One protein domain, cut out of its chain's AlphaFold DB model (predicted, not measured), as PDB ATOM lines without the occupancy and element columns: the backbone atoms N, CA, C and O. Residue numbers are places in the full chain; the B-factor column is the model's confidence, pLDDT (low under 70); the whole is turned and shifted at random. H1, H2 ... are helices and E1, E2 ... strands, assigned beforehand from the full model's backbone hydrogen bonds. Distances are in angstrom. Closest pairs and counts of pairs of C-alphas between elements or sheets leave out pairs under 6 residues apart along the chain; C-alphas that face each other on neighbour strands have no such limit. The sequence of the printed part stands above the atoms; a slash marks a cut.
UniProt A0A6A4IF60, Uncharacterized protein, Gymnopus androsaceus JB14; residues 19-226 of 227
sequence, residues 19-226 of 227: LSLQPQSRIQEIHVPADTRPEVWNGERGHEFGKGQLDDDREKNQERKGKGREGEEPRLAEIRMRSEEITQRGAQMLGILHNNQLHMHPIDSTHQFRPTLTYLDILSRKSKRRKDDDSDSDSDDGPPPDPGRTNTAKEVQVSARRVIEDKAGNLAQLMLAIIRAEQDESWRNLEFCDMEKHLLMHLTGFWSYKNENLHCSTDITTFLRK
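Overview. This is residues 19 to 226 of the 227 residues of an uncharacterized protein of Gymnopus androsaceus JB14 (UniProt A0A6A4IF60). A strongly twisted sheet of five strands makes the middle of a spread-out model, with the hairpin of E4 and E5 as a separate two-stranded arm at one end, while beyond the sheet's other end H2 starts out beside H1, touching it with residues 118 to 123 alone, and runs away from it about perpendicular, at 89 degrees. From H2 a long loop with no named element, residues 133 to 166, sticks far out and comes back through H3 to the sheet's edge strand E7, after which a thin tail leads past H4 to H5. The printed part has 208 residues with five named helices and seven named strands, in the order E1 E2 H1 E3 E4 E5 E6 H2 H3 E7 H4 H5; the class is mixed, helices and strands. The large sheet runs E6 E3 E2 E1 E7, antiparallel throughout. The whole is extended, with a radius of gyration of the C-alphas of 27.3 A and spans of 89 by 58 by 31 A.

Arrangement. E1, residues 19 to 22, and E2, residues 27 to 33, form a hairpin, with N 20 and O 29 2.9 A apart. H1, residues 43 to 59, is only just not on the sheet, with 4 pairs of C-alphas within 10 A. E3, residues 78 to 86, is antiparallel to E2, with N 81 and O 30 2.8 A apart. E4, residues 93 to 98, and E5, residues 101 to 106, form a hairpin, with N 96 and O 103 2.8 A apart. Edge strand E6, residues 110 to 116, is antiparallel to E3, with N 84 and O 112 2.8 A apart. H2, residues 118 to 132, touches H1 with residues 118 to 123 alone, about perpendicular at 89 degrees; the closest C-alphas are those of Gly 52 and Tyr 119, 4.6 A apart. H3, residues 167 to 184, touches no helix. Edge strand E7, residues 188 to 191, is antiparallel to E1, with N 21 and O 188 2.8 A apart. H4, residues 199 to 206, comes closest to E5 at the C-alphas of His 105 and Phe 206, 7.5 A. H5, residues 220 to 224, stands free. Every O i to N i+4 pair is within hydrogen-bond range in H1, H2 and H5; the counts are 12 of 14 in H3 and 2 of 4 in H4.

Along the chain. E1 begins at C-alpha 19 (39.633, -18.507, -15.190). H1 is 24.5 A long, E3 25.0 A, H2 22.0 A and H3 26.3 A. H5 ends at C-alpha 224 (8.762, -40.785, 8.332).

Size, cuts and confidence. The C-alphas farthest apart, those of Asn 100 and Asp 146, are 91.0 A apart. The printed part has no cut. The long links are H1 to E3, H2 to H3 and H4 to H5. The mean pLDDT of the printed part is 74.9, with 75 residues under 70, among them residues 130 to 170.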
ATOM      1  N   LEU A  19      40.295 -17.267 -15.567       82.19
ATOM      2  CA  LEU A  19      39.633 -18.507 -15.190       82.19
ATOM      3  C   LEU A  19      39.933 -19.555 -16.261       82.19
ATOM      4  O   LEU A  19      39.765 -19.300 -17.452       82.19
ATOM      5  N   SER A  20      40.366 -20.733 -15.843       85.81
ATOM      6  CA  SER A  20      40.600 -21.872 -16.727       85.81
ATOM      7  C   SER A  20      39.820 -23.081 -16.209       85.81
ATOM      8  O   SER A  20      39.717 -23.293 -15.004       85.81
ATOM      9  N   LEU A  21      39.227 -23.860 -17.114       88.31
ATOM     10  CA  LEU A  21      38.349 -24.989 -16.799       88.31
ATOM     11  C   LEU A  21      38.777 -26.240 -17.574       88.31
ATOM     12  O   LEU A  21      38.926 -26.187 -18.796       88.31
ATOM     13  N   GLN A  22      38.860 -27.364 -16.869       87.94
ATOM     14  CA  GLN A  22      38.882 -28.728 -17.398       87.94
ATOM     15  C   GLN A  22      37.471 -29.334 -17.255       87.94
ATOM     16  O   GLN A  22      37.045 -29.635 -16.138       87.94
ATOM     17  N   PRO A  23      36.679 -29.424 -18.338       85.12
ATOM     18  CA  PRO A  23      35.251 -29.755 -18.251       85.12
ATOM     19  C   PRO A  23      34.909 -31.168 -17.764       85.12
ATOM     20  O   PRO A  23      33.932 -31.334 -17.036       85.12
ATOM     21  N   GLN A  24      35.652 -32.181 -18.198       85.88
ATOM     22  CA  GLN A  24      35.417 -33.592 -17.888       85.88
ATOM     23  C   GLN A  24      35.840 -33.899 -16.455       85.88
ATOM     24  O   GLN A  24      35.074 -34.509 -15.711       85.88
ATOM     25  N   SER A  25      37.008 -33.402 -16.052       84.81
ATOM     26  CA  SER A  25      37.537 -33.548 -14.692       84.81
ATOM     27  C   SER A  25      36.938 -32.541 -13.704       84.81
ATOM     28  O   SER A  25      37.212 -32.617 -12.511       84.81
ATOM     29  N   ARG A  26      36.122 -31.591 -14.190       87.12
ATOM     30  CA  ARG A  26      35.436 -30.528 -13.423       87.12
ATOM     31  C   ARG A  26      36.368 -29.632 -12.599       87.12
ATOM     32  O   ARG A  26      35.938 -28.937 -11.679       87.12
ATOM     33  N   ILE A  27      37.643 -29.586 -12.959       88.75
ATOM     34  CA  ILE A  27      38.634 -28.757 -12.281       88.75
ATOM     35  C   ILE A  27      38.595 -27.350 -12.858       88.75
ATOM     36  O   ILE A  27      38.618 -27.138 -14.069       88.75
ATOM     37  N   GLN A  28      38.564 -26.379 -11.964       90.75
ATOM     38  CA  GLN A  28      38.579 -24.958 -12.247       90.75
ATOM     39  C   GLN A  28      39.820 -24.366 -11.595       90.75
ATOM     40  O   GLN A  28      40.152 -24.690 -10.455       90.75
ATOM     41  N   GLU A  29      40.499 -23.485 -12.310       89.81
ATOM     42  CA  GLU A  29      41.656 -22.758 -11.810       89.81
ATOM     43  C   GLU A  29      41.429 -21.260 -11.990       89.81
ATOM     44  O   GLU A  29      41.135 -20.790 -13.089       89.81
ATOM     45  N   ILE A  30      41.543 -20.516 -10.892       90.06
ATOM     46  CA  ILE A  30      41.448 -19.057 -10.872       90.06
ATOM     47  C   ILE A  30      42.836 -18.496 -10.590       90.06
ATOM     48  O   ILE A  30      43.498 -18.906  -9.636       90.06
ATOM     49  N   HIS A  31      43.251 -17.518 -11.387       88.31
ATOM     50  CA  HIS A  31      44.474 -16.758 -11.160       88.31
ATOM     51  C   HIS A  31      44.114 -15.438 -10.497       88.31
ATOM     52  O   HIS A  31      43.454 -14.594 -11.106       88.31
ATOM     53  N   VAL A  32      44.547 -15.279  -9.249       87.81
ATOM     54  CA  VAL A  32      44.309 -14.080  -8.446       87.81
ATOM     55  C   VAL A  32      45.589 -13.245  -8.436       87.81
ATOM     56  O   VAL A  32      46.634 -13.778  -8.063       87.81
ATOM     57  N   PRO A  33      45.566 -11.962  -8.829       87.06
ATOM     58  CA  PRO A  33      46.764 -11.127  -8.805       87.06
ATOM     59  C   PRO A  33      47.305 -10.977  -7.376       87.06
ATOM     60  O   PRO A  33      46.548 -10.751  -6.432       87.06
ATOM     61  N   ALA A  34      48.623 -11.101  -7.226       86.00
ATOM     62  CA  ALA A  34      49.317 -10.905  -5.961       86.00
ATOM     63  C   ALA A  34      49.622  -9.417  -5.733       86.00
ATOM     64  O   ALA A  34      49.914  -8.671  -6.672       86.00
ATOM     65  N   ASP A  35      49.598  -8.990  -4.471       86.50
ATOM     66  CA  ASP A  35      50.071  -7.663  -4.091       86.50
ATOM     67  C   ASP A  35      51.604  -7.630  -4.161       86.50
ATOM     68  O   ASP A  35      52.285  -8.357  -3.439       86.50
ATOM     69  N   THR A  36      52.143  -6.809  -5.063       84.50
ATOM     70  CA  THR A  36      53.591  -6.707  -5.328       84.50
ATOM     71  C   THR A  36      54.228  -5.475  -4.685       84.50
ATOM     72  O   THR A  36      55.370  -5.130  -4.999       84.50
ATOM     73  N   ARG A  37      53.502  -4.794  -3.792       86.75
ATOM     74  CA  ARG A  37      54.018  -3.648  -3.042       86.75
ATOM     75  C   ARG A  37      55.173  -4.069  -2.116       86.75
ATOM     76  O   ARG A  37      55.050  -5.084  -1.429       86.75
ATOM     77  N   PRO A  38      56.288  -3.316  -2.074       85.12
ATOM     78  CA  PRO A  38      57.515  -3.729  -1.384       85.12
ATOM     79  C   PRO A  38      57.346  -3.919   0.132       85.12
ATOM     80  O   PRO A  38      58.161  -4.598   0.749       85.12
ATOM     81  N   GLU A  39      56.296  -3.363   0.742       90.12
ATOM     82  CA  GLU A  39      55.989  -3.534   2.167       90.12
ATOM     83  C   GLU A  39      55.493  -4.948   2.508       90.12
ATOM     84  O   GLU A  39      55.657  -5.403   3.640       90.12
ATOM     85  N   VAL A  40      54.878  -5.639   1.545       88.06
ATOM     86  CA  VAL A  40      54.277  -6.974   1.726       88.06
ATOM     87  C   VAL A  40      54.883  -8.031   0.800       88.06
ATOM     88  O   VAL A  40      54.617  -9.222   0.964       88.06
ATOM     89  N   TRP A  41      55.713  -7.610  -0.156       86.81
ATOM     90  CA  TRP A  41      56.287  -8.451  -1.198       86.81
ATOM     91  C   TRP A  41      57.811  -8.533  -1.112       86.81
ATOM     92  O   TRP A  41      58.511  -7.523  -1.152       86.81
ATOM     93  N   ASN A  42      58.347  -9.754  -1.096       90.25
ATOM     94  CA  ASN A  42      59.781  -9.984  -1.243       90.25
ATOM     95  C   ASN A  42      60.133 -10.131  -2.733       90.25
ATOM     96  O   ASN A  42      59.792 -11.137  -3.356       90.25
ATOM     97  N   GLY A  43      60.839  -9.142  -3.289       88.12
ATOM     98  CA  GLY A  43      61.229  -9.123  -4.703       88.12
ATOM     99  C   GLY A  43      62.099 -10.310  -5.122       88.12
ATOM    100  O   GLY A  43      61.814 -10.940  -6.136       88.12
ATOM    101  N   GLU A  44      63.103 -10.668  -4.319       89.56
ATOM    102  CA  GLU A  44      64.036 -11.764  -4.612       89.56
ATOM    103  C   GLU A  44      63.310 -13.113  -4.703       89.56
ATOM    104  O   GLU A  44      63.372 -13.796  -5.729       89.56
ATOM    105  N   ARG A  45      62.522 -13.454  -3.672       89.00
ATOM    106  CA  ARG A  45      61.694 -14.673  -3.680       89.00
ATOM    107  C   ARG A  45      60.631 -14.633  -4.770       89.00
ATOM    108  O   ARG A  45      60.330 -15.656  -5.381       89.00
ATOM    109  N   GLY A  46      60.078 -13.454  -5.043       89.38
ATOM    110  CA  GLY A  46      59.121 -13.247  -6.120       89.38
ATOM    111  C   GLY A  46      59.675 -13.631  -7.491       89.38
ATOM    112  O   GLY A  46      58.966 -14.262  -8.275       89.38
ATOM    113  N   HIS A  47      60.938 -13.306  -7.769       90.12
ATOM    114  CA  HIS A  47      61.606 -13.686  -9.014       90.12
ATOM    115  C   HIS A  47      61.939 -15.180  -9.081       90.12
ATOM    116  O   HIS A  47      61.747 -15.814 -10.120       90.12
ATOM    117  N   GLU A  48      62.396 -15.773  -7.978       90.31
ATOM    118  CA  GLU A  48      62.652 -17.217  -7.911       90.31
ATOM    119  C   GLU A  48      61.377 -18.027  -8.190       90.31
ATOM    120  O   GLU A  48      61.353 -18.893  -9.071       90.31
ATOM    121  N   PHE A  49      60.287 -17.701  -7.494       91.19
ATOM    122  CA  PHE A  49      59.005 -18.382  -7.664       91.19
ATOM    123  C   PHE A  49      58.360 -18.087  -9.020       91.19
ATOM    124  O   PHE A  49      57.756 -18.982  -9.611       91.19
ATOM    125  N   GLY A  50      58.558 -16.882  -9.566       89.75
ATOM    126  CA  GLY A  50      58.113 -16.527 -10.913       89.75
ATOM    127  C   GLY A  50      58.729 -17.414 -11.997       89.75
ATOM    128  O   GLY A  50      58.027 -17.844 -12.911       89.75
ATOM    129  N   LYS A  51      60.018 -17.765 -11.871       89.56
ATOM    130  CA  LYS A  51      60.678 -18.731 -12.772       89.56
ATOM    131  C   LYS A  51      60.039 -20.118 -12.680       89.56
ATOM    132  O   LYS A  51      59.802 -20.743 -13.709       89.56
ATOM    133  N   GLY A  52      59.737 -20.580 -11.463       89.12
ATOM    134  CA  GLY A  52      59.050 -21.857 -11.245       89.12
ATOM    135  C   GLY A  52      57.647 -21.892 -11.855       89.12
ATOM    136  O   GLY A  52      57.267 -22.891 -12.459       89.12
ATOM    137  N   GLN A  53      56.897 -20.793 -11.753       88.56
ATOM    138  CA  GLN A  53      55.558 -20.681 -12.337       88.56
ATOM    139  C   GLN A  53      55.588 -20.667 -13.870       88.56
ATOM    140  O   GLN A  53      54.743 -21.297 -14.498       88.56
ATOM    141  N   LEU A  54      56.573 -19.996 -14.474       88.62
ATOM    142  CA  LEU A  54      56.757 -20.008 -15.927       88.62
ATOM    143  C   LEU A  54      57.053 -21.424 -16.447       88.62
ATOM    144  O   LEU A  54      56.508 -21.836 -17.467       88.62
ATOM    145  N   ASP A  55      57.900 -22.171 -15.734       87.81
ATOM    146  CA  ASP A  55      58.183 -23.569 -16.064       87.81
ATOM    147  C   ASP A  55      56.916 -24.455 -15.890       87.81
ATOM    148  O   ASP A  55      56.675 -25.312 -16.740       87.81
ATOM    149  N   ASP A  56      56.065 -24.210 -14.876       88.19
ATOM    150  CA  ASP A  56      54.761 -24.902 -14.686       88.19
ATOM    151  C   ASP A  56      53.794 -24.646 -15.838       88.19
ATOM    152  O   ASP A  56      53.165 -25.571 -16.355       88.19
ATOM    153  N   ASP A  57      53.707 -23.392 -16.275       86.44
ATOM    154  CA  ASP A  57      52.866 -23.005 -17.402       86.44
ATOM    155  C   ASP A  57      53.294 -23.661 -18.703       86.44
ATOM    156  O   ASP A  57      52.434 -24.069 -19.491       86.44
ATOM    157  N   ARG A  58      54.607 -23.795 -18.910       85.62
ATOM    158  CA  ARG A  58      55.158 -24.497 -20.066       85.62
ATOM    159  C   ARG A  58      54.797 -25.976 -20.048       85.62
ATOM    160  O   ARG A  58      54.343 -26.492 -21.064       85.62
ATOM    161  N   GLU A  59      54.956 -26.651 -18.907       85.00
ATOM    162  CA  GLU A  59      54.600 -28.074 -18.772       85.00
ATOM    163  C   GLU A  59      53.095 -28.317 -18.988       85.00
ATOM    164  O   GLU A  59      52.715 -29.336 -19.564       85.00
ATOM    165  N   LYS A  60      52.237 -27.369 -18.586       79.69
ATOM    166  CA  LYS A  60      50.771 -27.478 -18.698       79.69
ATOM    167  C   LYS A  60      50.172 -26.854 -19.961       79.69
ATOM    168  O   LYS A  60      48.952 -26.867 -20.117       79.69
ATOM    169  N   ASN A  61      50.989 -26.298 -20.859       79.19
ATOM    170  CA  ASN A  61      50.542 -25.527 -22.030       79.19
ATOM    171  C   ASN A  61      49.591 -24.358 -21.683       79.19
ATOM    172  O   ASN A  61      48.697 -24.010 -22.459       79.19
ATOM    173  N   GLN A  62      49.784 -23.744 -20.515       76.62
ATOM    174  CA  GLN A  62      48.991 -22.618 -19.997       76.62
ATOM    175  C   GLN A  62      49.715 -21.264 -20.108       76.62
ATOM    176  O   GLN A  62      49.251 -20.251 -19.562       76.62
ATOM    177  N   GLU A  63      50.844 -21.237 -20.821       75.06
ATOM    178  CA  GLU A  63      51.629 -20.029 -21.059       75.06
ATOM    179  C   GLU A  63      50.763 -18.895 -21.616       75.06
ATOM    180  O   GLU A  63      49.895 -19.075 -22.481       75.06
ATOM    181  N   ARG A  64      51.014 -17.679 -21.125       68.12
ATOM    182  CA  ARG A  64      50.349 -16.487 -21.644       68.12
ATOM    183  C   ARG A  64      50.777 -16.285 -23.099       68.12
ATOM    184  O   ARG A  64      51.911 -15.907 -23.376       68.12
ATOM    185  N   LYS A  65      49.844 -16.484 -24.035       57.28
ATOM    186  CA  LYS A  65      50.000 -16.110 -25.450       57.28
ATOM    187  C   LYS A  65      49.928 -14.592 -25.594       57.28
ATOM    188  O   LYS A  65      48.932 -14.027 -26.031       57.28
ATOM    189  N   GLY A  66      50.981 -13.921 -25.174       52.59
ATOM    190  CA  GLY A  66      51.155 -12.486 -25.301       52.59
ATOM    191  C   GLY A  66      52.601 -12.191 -24.980       52.59
ATOM    192  O   GLY A  66      53.131 -12.771 -24.039       52.59
ATOM    193  N   LYS A  67      53.244 -11.337 -25.782       41.81
ATOM    194  CA  LYS A  67      54.605 -10.867 -25.524       41.81
ATOM    195  C   LYS A  67      54.671 -10.385 -24.074       41.81
ATOM    196  O   LYS A  67      54.238  -9.272 -23.775       41.81
ATOM    197  N   GLY A  68      55.209 -11.212 -23.176       48.03
ATOM    198  CA  GLY A  68      55.854 -10.687 -21.985       48.03
ATOM    199  C   GLY A  68      56.787  -9.599 -22.488       48.03
ATOM    200  O   GLY A  68      57.396  -9.775 -23.546       48.03
ATOM    201  N   ARG A  69      56.795  -8.440 -21.826       47.88
ATOM    202  CA  ARG A  69      57.743  -7.380 -22.163       47.88
ATOM    203  C   ARG A  69      59.109  -8.043 -22.245       47.88
ATOM    204  O   ARG A  69      59.590  -8.575 -21.252       47.88
ATOM    205  N   GLU A  70      59.622  -8.128 -23.462       42.19
ATOM    206  CA  GLU A  70      60.842  -8.833 -23.814       42.19
ATOM    207  C   GLU A  70      61.961  -8.173 -22.997       42.19
ATOM    208  O   GLU A  70      62.376  -7.061 -23.311       42.19
ATOM    209  N   GLY A  71      62.317  -8.771 -21.851       55.22
ATOM    210  CA  GLY A  71      63.260  -8.206 -20.876       55.22
ATOM    211  C   GLY A  71      62.772  -8.024 -19.427       55.22
ATOM    212  O   GLY A  71      63.601  -7.697 -18.583       55.22
ATOM    213  N   GLU A  72      61.492  -8.233 -19.084       64.81
ATOM    214  CA  GLU A  72      61.058  -8.227 -17.671       64.81
ATOM    215  C   GLU A  72      61.327  -9.600 -17.035       64.81
ATOM    216  O   GLU A  72      60.847 -10.625 -17.525       64.81
ATOM    217  N   GLU A  73      62.116  -9.636 -15.955       73.56
ATOM    218  CA  GLU A  73      62.391 -10.884 -15.245       73.56
ATOM    219  C   GLU A  73      61.087 -11.504 -14.718       73.56
ATOM    220  O   GLU A  73      60.267 -10.800 -14.118       73.56
ATOM    221  N   PRO A  74      60.882 -12.821 -14.898       79.94
ATOM    222  CA  PRO A  74      59.660 -13.478 -14.462       79.94
ATOM    223  C   PRO A  74      59.514 -13.331 -12.946       79.94
ATOM    224  O   PRO A  74      60.397 -13.723 -12.187       79.94
ATOM    225  N   ARG A  75      58.393 -12.752 -12.514       85.94
ATOM    226  CA  ARG A  75      58.012 -12.587 -11.107       85.94
ATOM    227  C   ARG A  75      56.666 -13.247 -10.852       85.94
ATOM    228  O   ARG A  75      55.798 -13.235 -11.724       85.94
ATOM    229  N   LEU A  76      56.495 -13.794  -9.654       87.50
ATOM    230  CA  LEU A  76      55.250 -14.405  -9.199       87.50
ATOM    231  C   LEU A  76      54.185 -13.309  -8.999       87.50
ATOM    232  O   LEU A  76      54.035 -12.756  -7.919       87.50
ATOM    233  N   ALA A  77      53.486 -12.931 -10.066       84.69
ATOM    234  CA  ALA A  77      52.509 -11.838 -10.043       84.69
ATOM    235  C   ALA A  77      51.080 -12.302  -9.714       84.69
ATOM    236  O   ALA A  77      50.178 -11.477  -9.586       84.69
ATOM    237  N   GLU A  78      50.853 -13.610  -9.617       87.75
ATOM    238  CA  GLU A  78      49.534 -14.200  -9.406       87.75
ATOM    239  C   GLU A  78      49.626 -15.461  -8.539       87.75
ATOM    240  O   GLU A  78      50.613 -16.197  -8.580       87.75
ATOM    241  N   ILE A  79      48.567 -15.719  -7.780       89.19
ATOM    242  CA  ILE A  79      48.353 -16.918  -6.975       89.19
ATOM    243  C   ILE A  79      47.303 -17.770  -7.686       89.19
ATOM    244  O   ILE A  79      46.232 -17.274  -8.048       89.19
ATOM    245  N   ARG A  80      47.599 -19.057  -7.877       89.81
ATOM    246  CA  ARG A  80      46.648 -20.021  -8.442       89.81
ATOM    247  C   ARG A  80      45.761 -20.585  -7.355       89.81
ATOM    248  O   ARG A  80      46.237 -20.990  -6.298       89.81
ATOM    249  N   MET A  81      44.474 -20.634  -7.647       91.00
ATOM    250  CA  MET A  81      43.451 -21.218  -6.801       91.00
ATOM    251  C   MET A  81      42.795 -22.344  -7.586       91.00
ATOM    252  O   MET A  81      42.108 -22.082  -8.571       91.00
ATOM    253  N   ARG A  82      42.994 -23.589  -7.162       91.50
ATOM    254  CA  ARG A  82      42.423 -24.765  -7.825       91.50
ATOM    255  C   ARG A  82      41.184 -25.243  -7.086       91.50
ATOM    256  O   ARG A  82      41.179 -25.254  -5.853       91.50
ATOM    257  N   SER A  83      40.154 -25.638  -7.823       93.31
ATOM    258  CA  SER A  83      38.946 -26.215  -7.247       93.31
ATOM    259  C   SER A  83      39.105 -27.691  -6.892       93.31
ATOM    260  O   SER A  83      39.790 -28.455  -7.570       93.31
ATOM    261  N   GLU A  84      38.389 -28.089  -5.849       91.12
ATOM    262  CA  GLU A  84      38.055 -29.470  -5.519       91.12
ATOM    263  C   GLU A  84      36.527 -29.575  -5.420       91.12
ATOM    264  O   GLU A  84      35.891 -28.762  -4.743       91.12
ATOM    265  N   GLU A  85      35.922 -30.536  -6.121       90.25
ATOM    266  CA  GLU A  85      34.476 -30.765  -6.057       90.25
ATOM    267  C   GLU A  85      34.108 -31.408  -4.711       90.25
ATOM    268  O   GLU A  85      34.633 -32.455  -4.328       90.25
ATOM    269  N   ILE A  86      33.187 -30.783  -3.978       90.62
ATOM    270  CA  ILE A  86      32.660 -31.322  -2.726       90.62
ATOM    271  C   ILE A  86      31.451 -32.193  -3.048       90.62
ATOM    272  O   ILE A  86      30.452 -31.717  -3.591       90.62
ATOM    273  N   THR A  87      31.488 -33.457  -2.627       88.06
ATOM    274  CA  THR A  87      30.317 -34.333  -2.718       88.06
ATOM    275  C   THR A  87      29.170 -33.783  -1.866       88.06
ATOM    276  O   THR A  87      29.252 -33.727  -0.637       88.06
ATOM    277  N   GLN A  88      28.072 -33.398  -2.514       83.75
ATOM    278  CA  GLN A  88      26.890 -32.880  -1.832       83.75
ATOM    279  C   GLN A  88      26.082 -34.017  -1.189       83.75
ATOM    280  O   GLN A  88      25.791 -35.038  -1.813       83.75
ATOM    281  N   ARG A  89      25.677 -33.836   0.073       82.31
ATOM    282  CA  ARG A  89      24.718 -34.722   0.750       82.31
ATOM    283  C   ARG A  89      23.313 -34.133   0.634       82.31
ATOM    284  O   ARG A  89      22.903 -33.350   1.486       82.31
ATOM    285  N   GLY A  90      22.587 -34.527  -0.410       85.19
ATOM    286  CA  GLY A  90      21.223 -34.062  -0.688       85.19
ATOM    287  C   GLY A  90      21.160 -32.921  -1.704       85.19
ATOM    288  O   GLY A  90      22.184 -32.472  -2.209       85.19
ATOM    289  N   ALA A  91      19.943 -32.474  -2.020       84.50
ATOM    290  CA  ALA A  91      19.709 -31.413  -2.994       84.50
ATOM    291  C   ALA A  91      20.002 -30.036  -2.379       84.50
ATOM    292  O   ALA A  91      19.309 -29.606  -1.456       84.50
ATOM    293  N   GLN A  92      21.022 -29.349  -2.895       86.62
ATOM    294  CA  GLN A  92      21.317 -27.963  -2.539       86.62
ATOM    295  C   GLN A  92      20.636 -27.022  -3.533       86.62
ATOM    296  O   GLN A  92      20.683 -27.248  -4.742       86.62
ATOM    297  N   MET A  93      19.999 -25.967  -3.026       87.06
ATOM    298  CA  MET A  93      19.341 -24.961  -3.857       87.06
ATOM    299  C   MET A  93      19.725 -23.551  -3.414       87.06
ATOM    300  O   MET A  93      19.780 -23.263  -2.219       87.06
ATOM    301  N   LEU A  94      19.964 -22.673  -4.384       86.50
ATOM    302  CA  LEU A  94      20.145 -21.241  -4.198       86.50
ATOM    303  C   LEU A  94      18.772 -20.560  -4.245       86.50
ATOM    304  O   LEU A  94      18.095 -20.597  -5.269       86.50
ATOM    305  N   GLY A  95      18.368 -19.953  -3.131       84.81
ATOM    306  CA  GLY A  95      17.149 -19.154  -3.042       84.81
ATOM    307  C   GLY A  95      17.452 -17.670  -3.218       84.81
ATOM    308  O   GLY A  95      18.230 -17.110  -2.447       84.81
ATOM    309  N   ILE A  96      16.827 -17.026  -4.201       84.75
ATOM    310  CA  ILE A  96      16.914 -15.581  -4.432       84.75
ATOM    311  C   ILE A  96      15.550 -14.970  -4.114       84.75
ATOM    312  O   ILE A  96      14.543 -15.326  -4.726       84.75
ATOM    313  N   LEU A  97      15.515 -14.050  -3.150       85.00
ATOM    314  CA  LEU A  97      14.311 -13.297  -2.809       85.00
ATOM    315  C   LEU A  97      14.254 -12.024  -3.653       85.00
ATOM    316  O   LEU A  97      15.111 -11.152  -3.519       85.00
ATOM    317  N   HIS A  98      13.239 -11.904  -4.504       82.62
ATOM    318  CA  HIS A  98      13.063 -10.744  -5.371       82.62
ATOM    319  C   HIS A  98      11.574 -10.440  -5.582       82.62
ATOM    320  O   HIS A  98      10.784 -11.353  -5.790       82.62
ATOM    321  N   ASN A  99      11.162  -9.166  -5.506       83.31
ATOM    322  CA  ASN A  99       9.756  -8.742  -5.648       83.31
ATOM    323  C   ASN A  99       8.757  -9.569  -4.813       83.31
ATOM    324  O   ASN A  99       7.662  -9.895  -5.272       83.31
ATOM    325  N   ASN A 100       9.138  -9.915  -3.579       84.31
ATOM    326  CA  ASN A 100       8.327 -10.729  -2.669       84.31
ATOM    327  C   ASN A 100       8.038 -12.162  -3.179       84.31
ATOM    328  O   ASN A 100       7.101 -12.809  -2.710       84.31
ATOM    329  N   GLN A 101       8.843 -12.657  -4.125       82.00
ATOM    330  CA  GLN A 101       8.833 -14.025  -4.642       82.00
ATOM    331  C   GLN A 101      10.186 -14.693  -4.367       82.00
ATOM    332  O   GLN A 101      11.238 -14.051  -4.414       82.00
ATOM    333  N   LEU A 102      10.153 -15.987  -4.045       83.31
ATOM    334  CA  LEU A 102      11.346 -16.798  -3.820       83.31
ATOM    335  C   LEU A 102      11.636 -17.623  -5.076       83.31
ATOM    336  O   LEU A 102      10.894 -18.551  -5.397       83.31
ATOM    337  N   HIS A 103      12.726 -17.299  -5.762       83.81
ATOM    338  CA  HIS A 103      13.219 -18.064  -6.902       83.81
ATOM    339  C   HIS A 103      14.240 -19.090  -6.414       83.81
ATOM    340  O   HIS A 103      15.237 -18.725  -5.793       83.81
ATOM    341  N   MET A 104      13.986 -20.372  -6.669       83.38
ATOM    342  CA  MET A 104      14.856 -21.473  -6.253       83.38
ATOM    343  C   MET A 104      15.610 -22.031  -7.460       83.38
ATOM    344  O   MET A 104      14.985 -22.431  -8.443       83.38
ATOM    345  N   HIS A 105      16.936 -22.113  -7.364       84.12
ATOM    346  CA  HIS A 105      17.803 -22.714  -8.379       84.12
ATOM    347  C   HIS A 105      18.534 -23.926  -7.821       84.12
ATOM    348  O   HIS A 105      19.209 -23.781  -6.801       84.12
ATOM    349  N   PRO A 106      18.457 -25.102  -8.463       87.94
ATOM    350  CA  PRO A 106      19.299 -26.222  -8.071       87.94
ATOM    351  C   PRO A 106      20.776 -25.877  -8.301       87.94
ATOM    352  O   PRO A 106      21.129 -25.255  -9.303       87.94
ATOM    353  N   ILE A 107      21.629 -26.262  -7.355       88.31
ATOM    354  CA  ILE A 107      23.082 -26.124  -7.471       88.31
ATOM    355  C   ILE A 107      23.632 -27.454  -7.983       88.31
ATOM    356  O   ILE A 107      23.615 -28.439  -7.249       88.31
ATOM    357  N   ASP A 108      24.145 -27.476  -9.215       86.56
ATOM    358  CA  ASP A 108      24.634 -28.709  -9.853       86.56
ATOM    359  C   ASP A 108      25.888 -29.285  -9.180       86.56
ATOM    360  O   ASP A 108      26.085 -30.499  -9.142       86.56
ATOM    361  N   SER A 109      26.772 -28.413  -8.692       86.81
ATOM    362  CA  SER A 109      28.031 -28.804  -8.057       86.81
ATOM    363  C   SER A 109      28.548 -27.703  -7.138       86.81
ATOM    364  O   SER A 109      28.350 -26.512  -7.385       86.81
ATOM    365  N   THR A 110      29.242 -28.103  -6.074       90.31
ATOM    366  CA  THR A 110      29.914 -27.183  -5.153       90.31
ATOM    367  C   THR A 110      31.408 -27.421  -5.229       90.31
ATOM    368  O   THR A 110      31.862 -28.554  -5.111       90.31
ATOM    369  N   HIS A 111      32.171 -26.346  -5.384       90.81
ATOM    370  CA  HIS A 111      33.617 -26.402  -5.531       90.81
ATOM    371  C   HIS A 111      34.294 -25.601  -4.420       90.81
ATOM    372  O   HIS A 111      33.904 -24.465  -4.145       90.81
ATOM    373  N   GLN A 112      35.317 -26.177  -3.791       91.94
ATOM    374  CA  GLN A 112      36.187 -25.477  -2.850       91.94
ATOM    375  C   GLN A 112      37.481 -25.079  -3.543       91.94
ATOM    376  O   GLN A 112      38.229 -25.941  -3.991       91.94
ATOM    377  N   PHE A 113      37.780 -23.786  -3.584       91.31
ATOM    378  CA  PHE A 113      39.050 -23.301  -4.111       91.31
ATOM    379  C   PHE A 113      40.124 -23.291  -3.025       91.31
ATOM    380  O   PHE A 113      39.911 -22.744  -1.941       91.31
ATOM    381  N   ARG A 114      41.290 -23.869  -3.323       93.19
ATOM    382  CA  ARG A 114      42.474 -23.824  -2.457       93.19
ATOM    383  C   ARG A 114      43.675 -23.250  -3.211       93.19
ATOM    384  O   ARG A 114      43.830 -23.561  -4.394       93.19
ATOM    385  N   PRO A 115      44.532 -22.452  -2.550       93.00
ATOM    386  CA  PRO A 115      45.774 -21.998  -3.155       93.00
ATOM    387  C   PRO A 115      46.654 -23.187  -3.534       93.00
ATOM    388  O   PRO A 115      46.851 -24.098  -2.725       93.00
ATOM    389  N   THR A 116      47.194 -23.175  -4.746       90.62
ATOM    390  CA  THR A 116      48.131 -24.187  -5.229       90.62
ATOM    391  C   THR A 116      49.525 -23.601  -5.385       90.62
ATOM    392  O   THR A 116      49.715 -22.484  -5.860       90.62
ATOM    393  N   LEU A 117      50.522 -24.383  -4.969       90.94
ATOM    394  CA  LEU A 117      51.936 -24.001  -4.978       90.94
ATOM    395  C   LEU A 117      52.736 -24.894  -5.938       90.94
ATOM    396  O   LEU A 117      53.854 -25.299  -5.635       90.94
ATOM    397  N   THR A 118      52.160 -25.225  -7.096       88.88
ATOM    398  CA  THR A 118      52.745 -26.154  -8.087       88.88
ATOM    399  C   THR A 118      54.124 -25.713  -8.574       88.88
ATOM    400  O   THR A 118      54.985 -26.544  -8.856       88.88
ATOM    401  N   TYR A 119      54.384 -24.405  -8.587       88.94
ATOM    402  CA  TYR A 119      55.698 -23.850  -8.899       88.94
ATOM    403  C   TYR A 119      56.802 -24.345  -7.940       88.94
ATOM    404  O   TYR A 119      57.944 -24.517  -8.367       88.94
ATOM    405  N   LEU A 120      56.488 -24.626  -6.667       92.00
ATOM    406  CA  LEU A 120      57.452 -25.185  -5.710       92.00
ATOM    407  C   LEU A 120      57.808 -26.633  -6.047       92.00
ATOM    408  O   LEU A 120      58.970 -27.024  -5.918       92.00
ATOM    409  N   ASP A 121      56.840 -27.416  -6.525       90.19
ATOM    410  CA  ASP A 121      57.084 -28.800  -6.932       90.19
ATOM    411  C   ASP A 121      58.098 -28.845  -8.079       90.19
ATOM    412  O   ASP A 121      59.031 -29.651  -8.050       90.19
ATOM    413  N   ILE A 122      57.990 -27.928  -9.042       90.06
ATOM    414  CA  ILE A 122      58.926 -27.820 -10.169       90.06
ATOM    415  C   ILE A 122      60.313 -27.390  -9.714       90.06
ATOM    416  O   ILE A 122      61.306 -28.022 -10.091       90.06
ATOM    417  N   LEU A 123      60.400 -26.366  -8.862       89.06
ATOM    418  CA  LEU A 123      61.678 -25.930  -8.296       89.06
ATOM    419  C   LEU A 123      62.357 -27.071  -7.523       89.06
ATOM    420  O   LEU A 123      63.560 -27.299  -7.685       89.06
ATOM    421  N   SER A 124      61.588 -27.859  -6.765       90.38
ATOM    422  CA  SER A 124      62.112 -29.013  -6.029       90.38
ATOM    423  C   SER A 124      62.617 -30.131  -6.953       90.38
ATOM    424  O   SER A 124      63.687 -30.694  -6.708       90.38
ATOM    425  N   ARG A 125      61.909 -30.425  -8.056       87.00
ATOM    426  CA  ARG A 125      62.344 -31.406  -9.072       87.00
ATOM    427  C   ARG A 125      63.634 -30.958  -9.754       87.00
ATOM    428  O   ARG A 125      64.532 -31.771  -9.963       87.00
ATOM    429  N   LYS A 126      63.742 -29.665 -10.069       84.81
ATOM    430  CA  LYS A 126      64.926 -29.067 -10.696       84.81
ATOM    431  C   LYS A 126      66.139 -29.095  -9.768       84.81
ATOM    432  O   LYS A 126      67.237 -29.406 -10.219       84.81
ATOM    433  N   SER A 127      65.936 -28.821  -8.479       83.94
ATOM    434  CA  SER A 127      66.987 -28.925  -7.463       83.94
ATOM    435  C   SER A 127      67.473 -30.369  -7.286       83.94
ATOM    436  O   SER A 127      68.680 -30.594  -7.273       83.94
ATOM    437  N   LYS A 128      66.563 -31.352  -7.232       82.06
ATOM    438  CA  LYS A 128      66.929 -32.776  -7.123       82.06
ATOM    439  C   LYS A 128      67.738 -33.271  -8.321       82.06
ATOM    440  O   LYS A 128      68.796 -33.847  -8.120       82.06
ATOM    441  N   ARG A 129      67.301 -32.975  -9.552       74.56
ATOM    442  CA  ARG A 129      68.019 -33.399 -10.770       74.56
ATOM    443  C   ARG A 129      69.461 -32.890 -10.828       74.56
ATOM    444  O   ARG A 129      70.329 -33.621 -11.269       74.56
ATOM    445  N   ARG A 130      69.726 -31.670 -10.349       66.38
ATOM    446  CA  ARG A 130      71.094 -31.121 -10.290       66.38
ATOM    447  C   ARG A 130      71.996 -31.823  -9.278       66.38
ATOM    448  O   ARG A 130      73.202 -31.737  -9.413       66.38
ATOM    449  N   LYS A 131      71.425 -32.460  -8.255       63.47
ATOM    450  CA  LYS A 131      72.194 -33.173  -7.232       63.47
ATOM    451  C   LYS A 131      72.611 -34.570  -7.698       63.47
ATOM    452  O   LYS A 131      73.670 -35.033  -7.299       63.47
ATOM    453  N   ASP A 132      71.794 -35.210  -8.531       59.28
ATOM    454  CA  ASP A 132      72.105 -36.531  -9.084       59.28
ATOM    455  C   ASP A 132      73.147 -36.448 -10.220       59.28
ATOM    456  O   ASP A 132      73.948 -37.359 -10.368       59.28
ATOM    457  N   ASP A 133      73.196 -35.328 -10.953       55.62
ATOM    458  CA  ASP A 133      74.173 -35.058 -12.031       55.62
ATOM    459  C   ASP A 133      75.599 -34.748 -11.508       55.62
ATOM    460  O   ASP A 133      76.558 -34.739 -12.269       55.62
ATOM    461  N   ASP A 134      75.745 -34.504 -10.198       53.69
ATOM    462  CA  ASP A 134      77.024 -34.254  -9.504       53.69
ATOM    463  C   ASP A 134      77.509 -35.500  -8.721       53.69
ATOM    464  O   ASP A 134      78.468 -35.434  -7.951       53.69
ATOM    465  N   SER A 135      76.830 -36.644  -8.889       51.16
ATOM    466  CA  SER A 135      77.183 -37.929  -8.264       51.16
ATOM    467  C   SER A 135      77.829 -38.920  -9.244       51.16
ATOM    468  O   SER A 135      77.803 -40.123  -8.985       51.16
ATOM    469  N   ASP A 136      78.439 -38.424 -10.324       49.53
ATOM    470  CA  ASP A 136      79.289 -39.190 -11.247       49.53
ATOM    471  C   ASP A 136      80.779 -38.893 -10.988       49.53
ATOM    472  O   ASP A 136      81.498 -38.338 -11.819       49.53
ATOM    473  N   SER A 137      81.267 -39.282  -9.808       52.72
ATOM    474  CA  SER A 137      82.703 -39.482  -9.595       52.72
ATOM    475  C   SER A 137      82.931 -40.814  -8.883       52.72
ATOM    476  O   SER A 137      82.534 -40.993  -7.734       52.72
ATOM    477  N   ASP A 138      83.607 -41.704  -9.612       50.81
ATOM    478  CA  ASP A 138      84.257 -42.955  -9.202       50.81
ATOM    479  C   ASP A 138      83.406 -44.237  -9.125       50.81
ATOM    480  O   ASP A 138      83.116 -44.767  -8.055       50.81
ATOM    481  N   SER A 139      83.150 -44.836 -10.297       42.97
ATOM    482  CA  SER A 139      83.330 -46.288 -10.475       42.97
ATOM    483  C   SER A 139      83.615 -46.629 -11.946       42.97
ATOM    484  O   SER A 139      82.801 -47.231 -12.644       42.97
ATOM    485  N   ASP A 140      84.799 -46.219 -12.398       55.78
ATOM    486  CA  ASP A 140      85.459 -46.678 -13.624       55.78
ATOM    487  C   ASP A 140      86.012 -48.103 -13.414       55.78
ATOM    488  O   ASP A 140      87.095 -48.270 -12.858       55.78
ATOM    489  N   ASP A 141      85.244 -49.132 -13.793       54.44
ATOM    490  CA  ASP A 141      85.802 -50.426 -14.227       54.44
ATOM    491  C   ASP A 141      84.797 -51.175 -15.123       54.44
ATOM    492  O   ASP A 141      84.044 -52.059 -14.702       54.44
ATOM    493  N   GLY A 142      84.744 -50.768 -16.389       48.06
ATOM    494  CA  GLY A 142      84.078 -51.501 -17.461       48.06
ATOM    495  C   GLY A 142      84.998 -51.532 -18.683       48.06
ATOM    496  O   GLY A 142      85.521 -50.483 -19.059       48.06
ATOM    497  N   PRO A 143      85.246 -52.699 -19.309       49.84
ATOM    498  CA  PRO A 143      86.247 -52.815 -20.364       49.84
ATOM    499  C   PRO A 143      85.891 -51.945 -21.586       49.84
ATOM    500  O   PRO A 143      84.708 -51.740 -21.874       49.84
ATOM    501  N   PRO A 144      86.904 -51.433 -22.312       52.97
ATOM    502  CA  PRO A 144      86.735 -50.372 -23.300       52.97
ATOM    503  C   PRO A 144      85.797 -50.788 -24.448       52.97
ATOM    504  O   PRO A 144      85.858 -51.932 -24.905       52.97
ATOM    505  N   PRO A 145      84.946 -49.875 -24.954       53.38
ATOM    506  CA  PRO A 145      84.029 -50.177 -26.044       53.38
ATOM    507  C   PRO A 145      84.781 -50.281 -27.382       53.38
ATOM    508  O   PRO A 145      85.468 -49.351 -27.801       53.38
ATOM    509  N   ASP A 146      84.616 -51.413 -28.069       43.91
ATOM    510  CA  ASP A 146      85.122 -51.648 -29.427       43.91
ATOM    511  C   ASP A 146      84.581 -50.597 -30.430       43.91
ATOM    512  O   ASP A 146      83.371 -50.329 -30.462       43.91
ATOM    513  N   PRO A 147      85.421 -50.027 -31.316       51.56
ATOM    514  CA  PRO A 147      84.995 -49.003 -32.259       51.56
ATOM    515  C   PRO A 147      84.354 -49.655 -33.490       51.56
ATOM    516  O   PRO A 147      85.046 -50.089 -34.409       51.56
ATOM    517  N   GLY A 148      83.020 -49.727 -33.553       48.94
ATOM    518  CA  GLY A 148      82.397 -50.239 -34.781       48.94
ATOM    519  C   GLY A 148      80.892 -50.459 -34.849       48.94
ATOM    520  O   GLY A 148      80.447 -51.098 -35.801       48.94
ATOM    521  N   ARG A 149      80.073 -49.982 -33.903       41.72
ATOM    522  CA  ARG A 149      78.611 -50.148 -34.001       41.72
ATOM    523  C   ARG A 149      77.855 -48.903 -33.553       41.72
ATOM    524  O   ARG A 149      77.587 -48.711 -32.373       41.72
ATOM    525  N   THR A 150      77.445 -48.088 -34.523       51.66
ATOM    526  CA  THR A 150      76.355 -47.116 -34.375       51.66
ATOM    527  C   THR A 150      75.039 -47.870 -34.209       51.66
ATOM    528  O   THR A 150      74.257 -48.017 -35.148       51.66
ATOM    529  N   ASN A 151      74.810 -48.384 -33.008       44.12
ATOM    530  CA  ASN A 151      73.514 -48.891 -32.608       44.12
ATOM    531  C   ASN A 151      72.813 -47.755 -31.869       44.12
ATOM    532  O   ASN A 151      73.009 -47.572 -30.670       44.12
ATOM    533  N   THR A 152      71.962 -47.005 -32.568       48.44
ATOM    534  CA  THR A 152      70.835 -46.322 -31.923       48.44
ATOM    535  C   THR A 152      69.876 -47.407 -31.434       48.44
ATOM    536  O   THR A 152      68.849 -47.708 -32.041       48.44
ATOM    537  N   ALA A 153      70.278 -48.086 -30.360       46.94
ATOM    538  CA  ALA A 153      69.471 -49.078 -29.691       46.94
ATOM    539  C   ALA A 153      68.250 -48.348 -29.128       46.94
ATOM    540  O   ALA A 153      68.326 -47.662 -28.113       46.94
ATOM    541  N   LYS A 154      67.117 -48.458 -29.830       52.22
ATOM    542  CA  LYS A 154      65.804 -48.205 -29.247       52.22
ATOM    543  C   LYS A 154      65.683 -49.144 -28.056       52.22
ATOM    544  O   LYS A 154      65.479 -50.343 -28.238       52.22
ATOM    545  N   GLU A 155      65.849 -48.605 -26.860       44.44
ATOM    546  CA  GLU A 155      65.551 -49.308 -25.624       44.44
ATOM    547  C   GLU A 155      64.038 -49.554 -25.589       44.44
ATOM    548  O   GLU A 155      63.237 -48.695 -25.224       44.44
ATOM    549  N   VAL A 156      63.618 -50.721 -26.076       45.44
ATOM    550  CA  VAL A 156      62.239 -51.182 -25.942       45.44
ATOM    551  C   VAL A 156      62.149 -51.871 -24.586       45.44
ATOM    552  O   VAL A 156      62.417 -53.065 -24.462       45.44
ATOM    553  N   GLN A 157      61.792 -51.111 -23.552       39.16
ATOM    554  CA  GLN A 157      61.457 -51.677 -22.248       39.16
ATOM    555  C   GLN A 157      60.128 -52.442 -22.357       39.16
ATOM    556  O   GLN A 157      59.044 -51.888 -22.184       39.16
ATOM    557  N   VAL A 158      60.195 -53.734 -22.688       39.88
ATOM    558  CA  VAL A 158      59.030 -54.630 -22.667       39.88
ATOM    559  C   VAL A 158      58.874 -55.191 -21.255       39.88
ATOM    560  O   VAL A 158      59.369 -56.270 -20.939       39.88
ATOM    561  N   SER A 159      58.171 -54.473 -20.378       44.06
ATOM    562  CA  SER A 159      57.748 -55.031 -19.091       44.06
ATOM    563  C   SER A 159      56.394 -55.735 -19.244       44.06
ATOM    564  O   SER A 159      55.337 -55.122 -19.092       44.06
ATOM    565  N   ALA A 160      56.402 -57.034 -19.549       46.19
ATOM    566  CA  ALA A 160      55.196 -57.859 -19.490       46.19
ATOM    567  C   ALA A 160      54.920 -58.255 -18.029       46.19
ATOM    568  O   ALA A 160      55.478 -59.227 -17.518       46.19
ATOM    569  N   ARG A 161      54.082 -57.486 -17.320       54.06
ATOM    570  CA  ARG A 161      53.696 -57.819 -15.940       54.06
ATOM    571  C   ARG A 161      52.470 -58.735 -15.952       54.06
ATOM    572  O   ARG A 161      51.382 -58.333 -16.350       54.06
ATOM    573  N   ARG A 162      52.672 -59.983 -15.523       48.34
ATOM    574  CA  ARG A 162      51.629 -60.988 -15.266       48.34
ATOM    575  C   ARG A 162      50.628 -60.436 -14.241       48.34
ATOM    576  O   ARG A 162      51.049 -59.908 -13.213       48.34
ATOM    577  N   VAL A 163      49.330 -60.559 -14.525       49.31
ATOM    578  CA  VAL A 163      48.241 -60.166 -13.617       49.31
ATOM    579  C   VAL A 163      48.288 -61.083 -12.395       49.31
ATOM    580  O   VAL A 163      47.907 -62.249 -12.467       49.31
ATOM    581  N   ILE A 164      48.836 -60.569 -11.299       46.50
ATOM    582  CA  ILE A 164      48.721 -61.149  -9.962       46.50
ATOM    583  C   ILE A 164      47.599 -60.364  -9.282       46.50
ATOM    584  O   ILE A 164      47.646 -59.133  -9.249       46.50
ATOM    585  N   GLU A 165      46.563 -61.071  -8.822       51.28
ATOM    586  CA  GLU A 165      45.389 -60.524  -8.129       51.28
ATOM    587  C   GLU A 165      45.747 -60.004  -6.728       51.28
ATOM    588  O   GLU A 165      45.283 -60.511  -5.710       51.28
ATOM    589  N   ASP A 166      46.535 -58.938  -6.663       48.94
ATOM    590  CA  ASP A 166      46.680 -58.154  -5.446       48.94
ATOM    591  C   ASP A 166      45.703 -56.979  -5.522       48.94
ATOM    592  O   ASP A 166      45.933 -55.987  -6.218       48.94
ATOM    593  N   LYS A 167      44.587 -57.068  -4.787       56.50
ATOM    594  CA  LYS A 167      43.545 -56.020  -4.716       56.50
ATOM    595  C   LYS A 167      44.099 -54.625  -4.364       56.50
ATOM    596  O   LYS A 167      43.484 -53.625  -4.721       56.50
ATOM    597  N   ALA A 168      45.266 -54.549  -3.716       55.88
ATOM    598  CA  ALA A 168      45.972 -53.301  -3.418       55.88
ATOM    599  C   ALA A 168      46.671 -52.674  -4.647       55.88
ATOM    600  O   ALA A 168      46.735 -51.450  -4.755       55.88
ATOM    601  N   GLY A 169      47.145 -53.488  -5.598       60.41
ATOM    602  CA  GLY A 169      47.775 -53.017  -6.839       60.41
ATOM    603  C   GLY A 169      46.783 -52.359  -7.801       60.41
ATOM    604  O   GLY A 169      47.141 -51.416  -8.508       60.41
ATOM    605  N   ASN A 170      45.518 -52.786  -7.762       69.56
ATOM    606  CA  ASN A 170      44.461 -52.230  -8.605       69.56
ATOM    607  C   ASN A 170      44.113 -50.782  -8.234       69.56
ATOM    608  O   ASN A 170      43.899 -49.971  -9.127       69.56
ATOM    609  N   LEU A 171      44.099 -50.418  -6.944       74.12
ATOM    610  CA  LEU A 171      43.757 -49.049  -6.537       74.12
ATOM    611  C   LEU A 171      44.819 -48.037  -6.985       74.12
ATOM    612  O   LEU A 171      44.472 -46.982  -7.505       74.12
ATOM    613  N   ALA A 172      46.104 -48.373  -6.842       80.88
ATOM    614  CA  ALA A 172      47.193 -47.509  -7.298       80.88
ATOM    615  C   ALA A 172      47.170 -47.327  -8.825       80.88
ATOM    616  O   ALA A 172      47.357 -46.218  -9.318       80.88
ATOM    617  N   GLN A 173      46.892 -48.393  -9.580       83.00
ATOM    618  CA  GLN A 173      46.761 -48.315 -11.037       83.00
ATOM    619  C   GLN A 173      45.550 -47.484 -11.471       83.00
ATOM    620  O   GLN A 173      45.682 -46.655 -12.368       83.00
ATOM    621  N   LEU A 174      44.398 -47.659 -10.815       85.12
ATOM    622  CA  LEU A 174      43.200 -46.858 -11.073       85.12
ATOM    623  C   LEU A 174      43.438 -45.381 -10.744       85.12
ATOM    624  O   LEU A 174      43.105 -44.517 -11.548       85.12
ATOM    625  N   MET A 175      44.075 -45.090  -9.609       84.62
ATOM    626  CA  MET A 175      44.416 -43.722  -9.220       84.62
ATOM    627  C   MET A 175      45.364 -43.070 -10.233       84.62
ATOM    628  O   MET A 175      45.122 -41.945 -10.659       84.62
ATOM    629  N   LEU A 176      46.404 -43.780 -10.682       87.56
ATOM    630  CA  LEU A 176      47.309 -43.282 -11.720       87.56
ATOM    631  C   LEU A 176      46.602 -43.079 -13.065       87.56
ATOM    632  O   LEU A 176      46.931 -42.138 -13.780       87.56
ATOM    633  N   ALA A 177      45.644 -43.937 -13.417       85.94
ATOM    634  CA  ALA A 177      44.846 -43.771 -14.627       85.94
ATOM    635  C   ALA A 177      43.959 -42.517 -14.557       85.94
ATOM    636  O   ALA A 177      43.904 -41.774 -15.532       85.94
ATOM    637  N   ILE A 178      43.338 -42.250 -13.401       83.94
ATOM    638  CA  ILE A 178      42.555 -41.027 -13.158       83.94
ATOM    639  C   ILE A 178      43.452 -39.791 -13.287       83.94
ATOM    640  O   ILE A 178      43.121 -38.881 -14.038       83.94
ATOM    641  N   ILE A 179      44.624 -39.795 -12.639       85.44
ATOM    642  CA  ILE A 179      45.579 -38.676 -12.704       85.44
ATOM    643  C   ILE A 179      46.042 -38.419 -14.143       85.44
ATOM    644  O   ILE A 179      46.162 -37.269 -14.553       85.44
ATOM    645  N   ARG A 180      46.313 -39.472 -14.921       85.62
ATOM    646  CA  ARG A 180      46.729 -39.329 -16.324       85.62
ATOM    647  C   ARG A 180      45.613 -38.754 -17.187       85.62
ATOM    648  O   ARG A 180      45.857 -37.804 -17.913       85.62
ATOM    649  N   ALA A 181      44.396 -39.282 -17.058       84.69
ATOM    650  CA  ALA A 181      43.244 -38.772 -17.797       84.69
ATOM    651  C   ALA A 181      42.979 -37.288 -17.487       84.69
ATOM    652  O   ALA A 181      42.690 -36.510 -18.391       84.69
ATOM    653  N   GLU A 182      43.141 -36.891 -16.224       85.88
ATOM    654  CA  GLU A 182      43.039 -35.499 -15.778       85.88
ATOM    655  C   GLU A 182      44.149 -34.606 -16.362       85.88
ATOM    656  O   GLU A 182      43.899 -33.464 -16.745       85.88
ATOM    657  N   GLN A 183      45.384 -35.111 -16.445       82.94
ATOM    658  CA  GLN A 183      46.521 -34.384 -17.025       82.94
ATOM    659  C   GLN A 183      46.413 -34.222 -18.544       82.94
ATOM    660  O   GLN A 183      46.823 -33.188 -19.071       82.94
ATOM    661  N   ASP A 184      45.856 -35.217 -19.232       84.38
ATOM    662  CA  ASP A 184      45.674 -35.203 -20.685       84.38
ATOM    663  C   ASP A 184      44.535 -34.259 -21.121       84.38
ATOM    664  O   ASP A 184      44.443 -33.876 -22.293       84.38
ATOM    665  N   GLU A 185      43.663 -33.852 -20.194       86.50
ATOM    666  CA  GLU A 185      42.551 -32.961 -20.496       86.50
ATOM    667  C   GLU A 185      43.002 -31.514 -20.765       86.50
ATOM    668  O   GLU A 185      43.595 -30.831 -19.926       86.50
ATOM    669  N   SER A 186      42.619 -30.997 -21.935       85.12
ATOM    670  CA  SER A 186      42.917 -29.627 -22.350       85.12
ATOM    671  C   SER A 186      42.157 -28.577 -21.535       85.12
ATOM    672  O   SER A 186      40.936 -28.650 -21.376       85.12
ATOM    673  N   TRP A 187      42.864 -27.523 -21.140       85.94
ATOM    674  CA  TRP A 187      42.282 -26.372 -20.458       85.94
ATOM    675  C   TRP A 187      41.503 -25.462 -21.414       85.94
ATOM    676  O   TRP A 187      41.985 -25.104 -22.491       85.94
ATOM    677  N   ARG A 188      40.312 -25.019 -20.992       85.94
ATOM    678  CA  ARG A 188      39.532 -23.969 -21.667       85.94
ATOM    679  C   ARG A 188      39.583 -22.678 -20.863       85.94
ATOM    680  O   ARG A 188      39.231 -22.677 -19.689       85.94
ATOM    681  N   ASN A 189      39.988 -21.585 -21.501       85.19
ATOM    682  CA  ASN A 189      39.985 -20.269 -20.869       85.19
ATOM    683  C   ASN A 189      38.573 -19.682 -20.871       85.19
ATOM    684  O   ASN A 189      37.876 -19.727 -21.886       85.19
ATOM    685  N   LEU A 190      38.182 -19.134 -19.731       81.69
ATOM    686  CA  LEU A 190      36.930 -18.438 -19.503       81.69
ATOM    687  C   LEU A 190      37.242 -16.998 -19.098       81.69
ATOM    688  O   LEU A 190      38.216 -16.723 -18.390       81.69
ATOM    689  N   GLU A 191      36.403 -16.079 -19.554       79.31
ATOM    690  CA  GLU A 191      36.497 -14.677 -19.171       79.31
ATOM    691  C   GLU A 191      35.798 -14.459 -17.830       79.31
ATOM    692  O   GLU A 191      34.715 -14.988 -17.574       79.31
ATOM    693  N   PHE A 192      36.438 -13.680 -16.959       74.44
ATOM    694  CA  PHE A 192      35.834 -13.274 -15.701       74.44
ATOM    695  C   PHE A 192      34.861 -12.116 -15.946       74.44
ATOM    696  O   PHE A 192      35.267 -11.016 -16.322       74.44
ATOM    697  N   CYS A 193      33.575 -12.363 -15.704       69.81
ATOM    698  CA  CYS A 193      32.544 -11.334 -15.716       69.81
ATOM    699  C   CYS A 193      32.334 -10.800 -14.296       69.81
ATOM    700  O   CYS A 193      31.835 -11.513 -13.430       69.81
ATOM    701  N   ASP A 194      32.706  -9.541 -14.074       67.19
ATOM    702  CA  ASP A 194      32.530  -8.869 -12.787       67.19
ATOM    703  C   ASP A 194      31.058  -8.486 -12.518       67.19
ATOM    704  O   ASP A 194      30.246  -8.335 -13.441       67.19
ATOM    705  N   MET A 195      30.742  -8.278 -11.240       63.88
ATOM    706  CA  MET A 195      29.416  -7.986 -10.686       63.88
ATOM    707  C   MET A 195      28.787  -6.691 -11.225       63.88
ATOM    708  O   MET A 195      27.572  -6.534 -11.164       63.88
ATOM    709  N   GLU A 196      29.566  -5.754 -11.762       64.44
ATOM    710  CA  GLU A 196      29.024  -4.466 -12.223       64.44
ATOM    711  C   GLU A 196      28.629  -4.450 -13.703       64.44
ATOM    712  O   GLU A 196      27.689  -3.755 -14.082       64.44
ATOM    713  N   LYS A 197      29.324  -5.199 -14.566       58.78
ATOM    714  CA  LYS A 197      29.252  -4.945 -16.019       58.78
ATOM    715  C   LYS A 197      28.128  -5.693 -16.734       58.78
ATOM    716  O   LYS A 197      27.586  -5.176 -17.705       58.78
ATOM    717  N   HIS A 198      27.758  -6.887 -16.264       58.03
ATOM    718  CA  HIS A 198      26.773  -7.744 -16.948       58.03
ATOM    719  C   HIS A 198      25.794  -8.469 -16.017       58.03
ATOM    720  O   HIS A 198      24.983  -9.277 -16.478       58.03
ATOM    721  N   LEU A 199      25.822  -8.164 -14.718       59.50
ATOM    722  CA  LEU A 199      25.009  -8.840 -13.707       59.50
ATOM    723  C   LEU A 199      23.514  -8.771 -14.027       59.50
ATOM    724  O   LEU A 199      22.833  -9.783 -13.927       59.50
ATOM    725  N   LEU A 200      23.018  -7.632 -14.520       61.53
ATOM    726  CA  LEU A 200      21.608  -7.494 -14.893       61.53
ATOM    727  C   LEU A 200      21.200  -8.445 -16.031       61.53
ATOM    728  O   LEU A 200      20.133  -9.046 -15.964       61.53
ATOM    729  N   MET A 201      22.048  -8.625 -17.052       64.00
ATOM    730  CA  MET A 201      21.743  -9.520 -18.177       64.00
ATOM    731  C   MET A 201      21.730 -10.984 -17.740       64.00
ATOM    732  O   MET A 201      20.814 -11.714 -18.104       64.00
ATOM    733  N   HIS A 202      22.691 -11.417 -16.923       65.62
ATOM    734  CA  HIS A 202      22.740 -12.810 -16.473       65.62
ATOM    735  C   HIS A 202      21.705 -13.119 -15.389       65.62
ATOM    736  O   HIS A 202      21.140 -14.212 -15.389       65.62
ATOM    737  N   LEU A 203      21.385 -12.154 -14.519       68.19
ATOM    738  CA  LEU A 203      20.341 -12.310 -13.507       68.19
ATOM    739  C   LEU A 203      18.976 -12.584 -14.125       68.19
ATOM    740  O   LEU A 203      18.259 -13.415 -13.586       68.19
ATOM    741  N   THR A 204      18.634 -11.996 -15.275       68.75
ATOM    742  CA  THR A 204      17.361 -12.330 -15.946       68.75
ATOM    743  C   THR A 204      17.229 -13.811 -16.315       68.75
ATOM    744  O   THR A 204      16.113 -14.318 -16.384       68.75
ATOM    745  N   GLY A 205      18.344 -14.531 -16.487       69.81
ATOM    746  CA  GLY A 205      18.345 -15.981 -16.701       69.81
ATOM    747  C   GLY A 205      18.040 -16.792 -15.438       69.81
ATOM    748  O   GLY A 205      17.562 -17.918 -15.539       69.81
ATOM    749  N   PHE A 206      18.262 -16.219 -14.251       69.50
ATOM    750  CA  PHE A 206      17.844 -16.822 -12.985       69.50
ATOM    751  C   PHE A 206      16.338 -16.649 -12.748       69.50
ATOM    752  O   PHE A 206      15.743 -17.325 -11.925       69.50
ATOM    753  N   TRP A 207      15.637 -15.759 -13.435       74.00
ATOM    754  CA  TRP A 207      14.251 -15.522 -13.049       74.00
ATOM    755  C   TRP A 207      13.389 -16.607 -13.688       74.00
ATOM    756  O   TRP A 207      13.270 -16.692 -14.908       74.00
ATOM    757  N   SER A 208      12.816 -17.484 -12.859       65.75
ATOM    758  CA  SER A 208      11.863 -18.479 -13.352       65.75
ATOM    759  C   SER A 208      10.667 -17.759 -13.970       65.75
ATOM    760  O   SER A 208       9.935 -17.054 -13.281       65.75
ATOM    761  N   TYR A 209      10.430 -17.984 -15.262       65.19
ATOM    762  CA  TYR A 209       9.218 -17.524 -15.948       65.19
ATOM    763  C   TYR A 209       7.980 -18.352 -15.568       65.19
ATOM    764  O   TYR A 209       6.858 -17.987 -15.914       65.19
ATOM    765  N   LYS A 210       8.172 -19.483 -14.873       65.69
ATOM    766  CA  LYS A 210       7.100 -20.385 -14.451       65.69
ATOM    767  C   LYS A 210       6.811 -20.200 -12.965       65.69
ATOM    768  O   LYS A 210       7.613 -20.593 -12.120       65.69
ATOM    769  N   ASN A 211       5.639 -19.644 -12.671       65.44
ATOM    770  CA  ASN A 211       5.054 -19.579 -11.331       65.44
ATOM    771  C   ASN A 211       4.181 -20.815 -11.080       65.44
ATOM    772  O   ASN A 211       2.962 -20.720 -10.942       65.44
ATOM    773  N   GLU A 212       4.799 -21.993 -11.079       68.50
ATOM    774  CA  GLU A 212       4.116 -23.216 -10.660       68.50
ATOM    775  C   GLU A 212       4.198 -23.328  -9.135       68.50
ATOM    776  O   GLU A 212       5.276 -23.253  -8.545       68.50
ATOM    777  N   ASN A 213       3.047 -23.498  -8.482       70.50
ATOM    778  CA  ASN A 213       3.016 -23.759  -7.049       70.50
ATOM    779  C   ASN A 213       3.697 -25.104  -6.774       70.50
ATOM    780  O   ASN A 213       3.362 -26.117  -7.389       70.50
ATOM    781  N   LEU A 214       4.641 -25.122  -5.831       69.19
ATOM    782  CA  LEU A 214       5.321 -26.345  -5.418       69.19
ATOM    783  C   LEU A 214       4.306 -27.297  -4.770       69.19
ATOM    784  O   LEU A 214       3.895 -27.111  -3.626       69.19
ATOM    785  N   HIS A 215       3.898 -28.327  -5.507       67.44
ATOM    786  CA  HIS A 215       3.026 -29.377  -4.997       67.44
ATOM    787  C   HIS A 215       3.865 -30.502  -4.383       67.44
ATOM    788  O   HIS A 215       4.520 -31.267  -5.087       67.44
ATOM    789  N   CYS A 216       3.818 -30.630  -3.055       67.50
ATOM    790  CA  CYS A 216       4.314 -31.822  -2.376       67.50
ATOM    791  C   CYS A 216       3.256 -32.926  -2.503       67.50
ATOM    792  O   CYS A 216       2.195 -32.846  -1.889       67.50
ATOM    793  N   SER A 217       3.518 -33.941  -3.327       77.25
ATOM    794  CA  SER A 217       2.600 -35.069  -3.548       77.25
ATOM    795  C   SER A 217       2.689 -36.151  -2.465       77.25
ATOM    796  O   SER A 217       1.931 -37.118  -2.494       77.25
ATOM    797  N   THR A 218       3.611 -36.011  -1.510       78.88
ATOM    798  CA  THR A 218       3.863 -37.003  -0.462       78.88
ATOM    799  C   THR A 218       3.266 -36.588   0.877       78.88
ATOM    800  O   THR A 218       3.526 -35.488   1.360       78.88
ATOM    801  N   ASP A 219       2.533 -37.509   1.504       77.50
ATOM    802  CA  ASP A 219       2.006 -37.365   2.864       77.50
ATOM    803  C   ASP A 219       3.111 -37.558   3.928       77.50
ATOM    804  O   ASP A 219       4.046 -38.351   3.743       77.50
ATOM    805  N   ILE A 220       2.989 -36.867   5.068       77.00
ATOM    806  CA  ILE A 220       3.948 -36.862   6.193       77.00
ATOM    807  C   ILE A 220       4.261 -38.282   6.688       77.00
ATOM    808  O   ILE A 220       5.396 -38.597   7.057       77.00
ATOM    809  N   THR A 221       3.265 -39.166   6.636       75.44
ATOM    810  CA  THR A 221       3.378 -40.571   7.046       75.44
ATOM    811  C   THR A 221       4.346 -41.370   6.163       75.44
ATOM    812  O   THR A 221       4.990 -42.314   6.629       75.44
ATOM    813  N   THR A 222       4.514 -40.961   4.903       72.38
ATOM    814  CA  THR A 222       5.413 -41.599   3.927       72.38
ATOM    815  C   THR A 222       6.857 -41.130   4.112       72.38
ATOM    816  O   THR A 222       7.790 -41.914   3.940       72.38
ATOM    817  N   PHE A 223       7.047 -39.871   4.516       68.75
ATOM    818  CA  PHE A 223       8.363 -39.292   4.800       68.75
ATOM    819  C   PHE A 223       9.027 -39.937   6.027       68.75
ATOM    820  O   PHE A 223      10.217 -40.246   6.003       68.75
ATOM    821  N   LEU A 224       8.250 -40.215   7.078       73.69
ATOM    822  CA  LEU A 224       8.762 -40.785   8.332       73.69
ATOM    823  C   LEU A 224       9.086 -42.288   8.255       73.69
ATOM    824  O   LEU A 224       9.836 -42.790   9.086       73.69
ATOM    825  N   ARG A 225       8.565 -43.011   7.253       66.75
ATOM    826  CA  ARG A 225       8.780 -44.462   7.082       66.75
ATOM    827  C   ARG A 225      10.140 -44.851   6.494       66.75
ATOM    828  O   ARG A 225      10.445 -46.037   6.452       66.75
ATOM    829  N   LYS A 226      10.937 -43.892   6.009       55.53
ATOM    830  CA  LYS A 226      12.218 -44.143   5.321       55.53
ATOM    831  C   LYS A 226      13.467 -43.934   6.196       55.53
ATOM    832  O   LYS A 226      14.534 -43.652   5.653       55.53
TER     833      LYS A 226